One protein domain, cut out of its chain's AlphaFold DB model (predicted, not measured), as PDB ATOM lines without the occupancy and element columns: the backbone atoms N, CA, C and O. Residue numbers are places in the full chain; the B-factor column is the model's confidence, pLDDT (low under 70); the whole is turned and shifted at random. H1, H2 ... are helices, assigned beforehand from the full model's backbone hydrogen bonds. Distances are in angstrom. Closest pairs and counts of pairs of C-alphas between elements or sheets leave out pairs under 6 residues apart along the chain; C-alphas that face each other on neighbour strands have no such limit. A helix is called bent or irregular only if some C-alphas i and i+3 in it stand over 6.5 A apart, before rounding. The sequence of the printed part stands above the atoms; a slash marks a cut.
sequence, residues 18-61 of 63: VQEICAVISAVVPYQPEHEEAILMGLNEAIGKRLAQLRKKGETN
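What this domain is: This is residues 18 to 61 of the 63 residues of an uncharacterized protein of Paenibacillus thiaminolyticus (UniProt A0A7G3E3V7). The model is a lopsided V of two helices: long H2 makes the length, and shorter H1 folds back from a corner near Gln 32, its far end free of H2. The 44 printed residues hold two named helices, H1 then H2, and no named strand; the class is all helix. The whole is only just loose, close to extended, with a radius of gyration of the C-alphas of 13.9 A and spans of 43 by 20 by 8 A.

How they stand to each other: H2, residues 33 to 60, and H1, residues 18 to 31, run opposite ways at a shallow tilt of 32 degrees. They only just touch, and only at the corner by their link, with 3 pairs of C-alphas within 8 A, through residues 36 to 39 of H2 and 29 to 30 of H1. The closest C-alphas, of Val 29 and Glu 36, are 5.7 A apart. O i to N i+4 pairs are within hydrogen-bond range in 22 of 24 cases in H2 and 8 of 10 in H1.

Where its parts are: H2 measures 42.0 A from C-alpha 33 to C-alpha 60 at (68.831, 122.359, 112.080), and is irregular: C-alphas 34 and 37 are 8.0 A apart. H1 measures 21.2 A from C-alpha 18 at (87.171, 107.443, 126.038), and is only just irregular: C-alphas 27 and 30 are 6.6 A apart.

The domain as a whole: The C-alphas farthest apart, of Glu 34 and Asn 61, are 44.1 A apart. The printed part has no cut, and the link from H1 to H2 is tight. Residues 58 to 61 have pLDDT under 70.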
ATOM      1  N   VAL A  18      85.995 106.684 126.495       95.75
ATOM      2  CA  VAL A  18      87.171 107.443 126.038       95.75
ATOM      3  C   VAL A  18      88.472 106.751 126.441       95.75
ATOM      4  O   VAL A  18      89.375 106.628 125.621       95.75
ATOM      5  N   GLN A  19      88.565 106.284 127.687       96.31
ATOM      6  CA  GLN A  19      89.770 105.639 128.214       96.31
ATOM      7  C   GLN A  19      90.040 104.326 127.479       96.31
ATOM      8  O   GLN A  19      91.164 104.088 127.042       96.31
ATOM      9  N   GLU A  20      88.991 103.535 127.267       96.56
ATOM     10  CA  GLU A  20      89.064 102.268 126.542       96.56
ATOM     11  C   GLU A  20      89.458 102.467 125.072       96.56
ATOM     12  O   GLU A  20      90.342 101.781 124.563       96.56
ATOM     13  N   ILE A  21      88.875 103.456 124.383       95.12
ATOM     14  CA  ILE A  21      89.249 103.770 122.993       95.12
ATOM     15  C   ILE A  21      90.714 104.213 122.910       95.12
ATOM     16  O   ILE A  21      91.435 103.765 122.018       95.12
ATOM     17  N   CYS A  22      91.182 105.052 123.839       95.00
ATOM     18  CA  CYS A  22      92.593 105.431 123.899       95.00
ATOM     19  C   CYS A  22      93.498 104.211 124.121       95.00
ATOM     20  O   CYS A  22      94.533 104.105 123.471       95.00
ATOM     21  N   ALA A  23      93.101 103.273 124.987       94.38
ATOM     22  CA  ALA A  23      93.850 102.040 125.211       94.38
ATOM     23  C   ALA A  23      93.955 101.190 123.933       94.38
ATOM     24  O   ALA A  23      95.034 100.686 123.624       94.38
ATOM     25  N   VAL A  24      92.876 101.095 123.146       93.62
ATOM     26  CA  VAL A  24      92.891 100.395 121.849       93.62
ATOM     27  C   VAL A  24      93.867 101.054 120.877       93.62
ATOM     28  O   VAL A  24      94.667 100.360 120.257       93.62
ATOM     29  N   ILE A  25      93.843 102.384 120.761       93.44
ATOM     30  CA  ILE A  25      94.765 103.119 119.880       93.44
ATOM     31  C   ILE A  25      96.215 102.834 120.289       93.44
ATOM     32  O   ILE A  25      97.014 102.425 119.446       93.44
ATOM     33  N   SER A  26      96.532 102.951 121.582       91.44
ATOM     34  CA  SER A  26      97.868 102.663 122.120       91.44
ATOM     35  C   SER A  26      98.316 101.213 121.903       91.44
ATOM     36  O   SER A  26      99.512 100.958 121.810       91.44
ATOM     37  N   ALA A  27      97.386 100.259 121.806       90.56
ATOM     38  CA  ALA A  27      97.696  98.862 121.501       90.56
ATOM     39  C   ALA A  27      97.934  98.606 120.000       90.56
ATOM     40  O   ALA A  27      98.670  97.688 119.645       90.56
ATOM     41  N   VAL A  28      97.317  99.397 119.116       90.31
ATOM     42  CA  VAL A  28      97.410  99.242 117.652       90.31
ATOM     43  C   VAL A  28      98.654  99.921 117.085       90.31
ATOM     44  O   VAL A  28      99.338  99.349 116.239       90.31
ATOM     45  N   VAL A  29      98.949 101.136 117.545       90.94
ATOM     46  CA  VAL A  29     100.024 101.985 117.013       90.94
ATOM     47  C   VAL A  29     101.402 101.291 116.958       90.94
ATOM     48  O   VAL A  29     102.052 101.386 115.916       90.94
ATOM     49  N   PRO A  30     101.832 100.500 117.968       89.06
ATOM     50  CA  PRO A  30     103.127  99.812 117.933       89.06
ATOM     51  C   PRO A  30     103.305  98.800 116.790       89.06
ATOM     52  O   PRO A  30     104.435  98.426 116.486       89.06
ATOM     53  N   TYR A  31     102.224  98.354 116.139       88.19
ATOM     54  CA  TYR A  31     102.305  97.488 114.954       88.19
ATOM     55  C   TYR A  31     102.678  98.254 113.675       88.19
ATOM     56  O   TYR A  31     102.943  97.629 112.649       88.19
ATOM     57  N   GLN A  32     102.669  99.589 113.715       88.62
ATOM     58  CA  GLN A  32     102.956 100.485 112.592       88.62
ATOM     59  C   GLN A  32     103.806 101.691 113.050       88.62
ATOM     60  O   GLN A  32     103.381 102.838 112.894       88.62
ATOM     61  N   PRO A  33     105.006 101.469 113.620       88.19
ATOM     62  CA  PRO A  33     105.782 102.526 114.276       88.19
ATOM     63  C   PRO A  33     106.201 103.655 113.323       88.19
ATOM     64  O   PRO A  33     106.205 104.820 113.704       88.19
ATOM     65  N   GLU A  34     106.489 103.345 112.055       94.38
ATOM     66  CA  GLU A  34     106.849 104.350 111.038       94.38
ATOM     67  C   GLU A  34     105.667 105.237 110.607       94.38
ATOM     68  O   GLU A  34     105.846 106.240 109.916       94.38
ATOM     69  N   HIS A  35     104.445 104.870 110.993       92.88
ATOM     70  CA  HIS A  35     103.211 105.543 110.590       92.88
ATOM     71  C   HIS A  35     102.377 106.024 111.779       92.88
ATOM     72  O   HIS A  35     101.244 106.460 111.583       92.88
ATOM     73  N   GLU A  36     102.928 105.982 112.994       94.06
ATOM     74  CA  GLU A  36     102.241 106.374 114.224       94.06
ATOM     75  C   GLU A  36     101.606 107.767 114.111       94.06
ATOM     76  O   GLU A  36     100.393 107.911 114.275       94.06
ATOM     77  N   GLU A  37     102.391 108.780 113.742       94.12
ATOM     78  CA  GLU A  37     101.897 110.154 113.605       94.12
ATOM     79  C   GLU A  37     100.773 110.257 112.562       94.12
ATOM     80  O   GLU A  37      99.734 110.866 112.820       94.12
ATOM     81  N   ALA A  38     100.928 109.598 111.411       96.12
ATOM     82  CA  ALA A  38      99.923 109.602 110.352       96.12
ATOM     83  C   ALA A  38      98.607 108.937 110.794       96.12
ATOM     84  O   ALA A  38      97.522 109.440 110.487       96.12
ATOM     85  N   ILE A  39      98.685 107.836 111.553       94.56
ATOM     86  CA  ILE A  39      97.521 107.160 112.140       94.56
ATOM     87  C   ILE A  39      96.802 108.103 113.108       94.56
ATOM     88  O   ILE A  39      95.587 108.292 113.002       94.56
ATOM     89  N   LEU A  40      97.544 108.729 114.025       95.38
ATOM     90  CA  LEU A  40      96.982 109.639 115.026       95.38
ATOM     91  C   LEU A  40      96.346 110.880 114.382       95.38
ATOM     92  O   LEU A  40      95.245 111.282 114.772       95.38
ATOM     93  N   MET A  41      96.978 111.449 113.352       97.56
ATOM     94  CA  MET A  41      96.407 112.551 112.575       97.56
ATOM     95  C   MET A  41      95.110 112.148 111.865       97.56
ATOM     96  O   MET A  41      94.119 112.878 111.941       97.56
ATOM     97  N   GLY A  42      95.080 110.974 111.225       97.12
ATOM     98  CA  GLY A  42      93.884 110.464 110.549       97.12
ATOM     99  C   GLY A  42      92.711 110.229 111.506       97.12
ATOM    100  O   GLY A  42      91.567 110.570 111.191       97.12
ATOM    101  N   LEU A  43      92.984 109.718 112.711       96.56
ATOM    102  CA  LEU A  43      91.976 109.576 113.767       96.56
ATOM    103  C   LEU A  43      91.424 110.937 114.208       96.56
ATOM    104  O   LEU A  43      90.205 111.101 114.311       96.56
ATOM    105  N   ASN A  44      92.299 111.924 114.422       97.06
ATOM    106  CA  ASN A  44      91.895 113.277 114.802       97.06
ATOM    107  C   ASN A  44      90.981 113.922 113.744       97.06
ATOM    108  O   ASN A  44      89.932 114.476 114.083       97.06
ATOM    109  N   GLU A  45      91.321 113.795 112.459       98.12
ATOM    110  CA  GLU A  45      90.488 114.305 111.363       98.12
ATOM    111  C   GLU A  45      89.107 113.632 111.338       98.12
ATOM    112  O   GLU A  45      88.075 114.310 111.264       98.12
ATOM    113  N   ALA A  46      89.062 112.301 111.449       97.75
ATOM    114  CA  ALA A  46      87.813 111.543 111.442       97.75
ATOM    115  C   ALA A  46      86.889 111.940 112.608       97.75
ATOM    116  O   ALA A  46      85.683 112.149 112.412       97.75
ATOM    117  N   ILE A  47      87.455 112.105 113.808       97.25
ATOM    118  CA  ILE A  47      86.737 112.580 114.997       97.25
ATOM    119  C   ILE A  47      86.234 114.009 114.771       97.25
ATOM    120  O   ILE A  47      85.043 114.278 114.959       97.25
ATOM    121  N   GLY A  48      87.099 114.917 114.308       97.56
ATOM    122  CA  GLY A  48      86.746 116.308 114.021       97.56
ATOM    123  C   GLY A  48      85.595 116.425 113.022       97.56
ATOM    124  O   GLY A  48      84.617 117.140 113.265       97.56
ATOM    125  N   LYS A  49      85.637 115.642 111.937       97.75
ATOM    126  CA  LYS A  49      84.563 115.563 110.938       97.75
ATOM    127  C   LYS A  49      83.248 115.086 111.552       97.75
ATOM    128  O   LYS A  49      82.200 115.681 111.290       97.75
ATOM    129  N   ARG A  50      83.280 114.046 112.391       96.25
ATOM    130  CA  ARG A  50      82.080 113.538 113.070       96.25
ATOM    131  C   ARG A  50      81.491 114.572 114.031       96.25
ATOM    132  O   ARG A  50      80.275 114.763 114.038       96.25
ATOM    133  N   LEU A  51      82.327 115.272 114.796       96.75
ATOM    134  CA  LEU A  51      81.887 116.346 115.692       96.75
ATOM    135  C   LEU A  51      81.247 117.502 114.916       96.75
ATOM    136  O   LEU A  51      80.175 117.974 115.292       96.75
ATOM    137  N   ALA A  52      81.850 117.918 113.800       96.50
ATOM    138  CA  ALA A  52      81.286 118.951 112.934       96.50
ATOM    139  C   ALA A  52      79.906 118.552 112.379       96.50
ATOM    140  O   ALA A  52      78.989 119.372 112.351       96.50
ATOM    141  N   GLN A  53      79.722 117.288 111.980       95.44
ATOM    142  CA  GLN A  53      78.423 116.773 111.528       95.44
ATOM    143  C   GLN A  53      77.355 116.804 112.630       95.44
ATOM    144  O   GLN A  53      76.206 117.146 112.355       95.44
ATOM    145  N   LEU A  54      77.716 116.460 113.869       94.12
ATOM    146  CA  LEU A  54      76.789 116.501 115.004       94.12
ATOM    147  C   LEU A  54      76.358 117.934 115.334       94.12
ATOM    148  O   LEU A  54      75.175 118.174 115.561       94.12
ATOM    149  N   ARG A  55      77.293 118.890 115.285       93.31
ATOM    150  CA  ARG A  55      77.003 120.316 115.507       93.31
ATOM    151  C   ARG A  55      76.026 120.868 114.464       93.31
ATOM    152  O   ARG A  55      75.002 121.426 114.838       93.31
ATOM    153  N   LYS A  56      76.258 120.583 113.176       88.12
ATOM    154  CA  LYS A  56      75.348 120.981 112.082       88.12
ATOM    155  C   LYS A  56      73.939 120.393 112.227       88.12
ATOM    156  O   LYS A  56      72.954 121.060 111.923       88.12
ATOM    157  N   LYS A  57      73.820 119.149 112.709       74.44
ATOM    158  CA  LYS A  57      72.512 118.532 112.991       74.44
ATOM    159  C   LYS A  57      71.779 119.217 114.149       74.44
ATOM    160  O   LYS A  57      70.566 119.364 114.076       74.44
ATOM    161  N   GLY A  58      72.501 119.661 115.179       63.91
ATOM    162  CA  GLY A  58      71.925 120.421 116.295       63.91
ATOM    163  C   GLY A  58      71.368 121.785 115.876       63.91
ATOM    164  O   GLY A  58      70.314 122.188 116.352       63.91
ATOM    165  N   GLU A  59      72.020 122.457 114.925       60.34
ATOM    166  CA  GLU A  59      71.593 123.765 114.401       60.34
ATOM    167  C   GLU A  59      70.323 123.695 113.534       60.34
ATOM    168  O   GLU A  59      69.610 124.686 113.398       60.34
ATOM    169  N   THR A  60      69.999 122.526 112.969       55.22
ATOM    170  CA  THR A  60      68.831 122.359 112.080       55.22
ATOM    171  C   THR A  60      67.519 122.134 112.853       55.22
ATOM    172  O   THR A  60      66.447 122.327 112.294       55.22
ATOM    173  N   ASN A  61      67.581 121.786 114.144       53.66
ATOM    174  CA  ASN A  61      66.403 121.546 114.996       53.66
ATOM    175  C   ASN A  61      65.980 122.770 115.841       53.66
ATOM    176  O   ASN A  61      65.137 122.635 116.724       53.66
TER     177      ASN A  61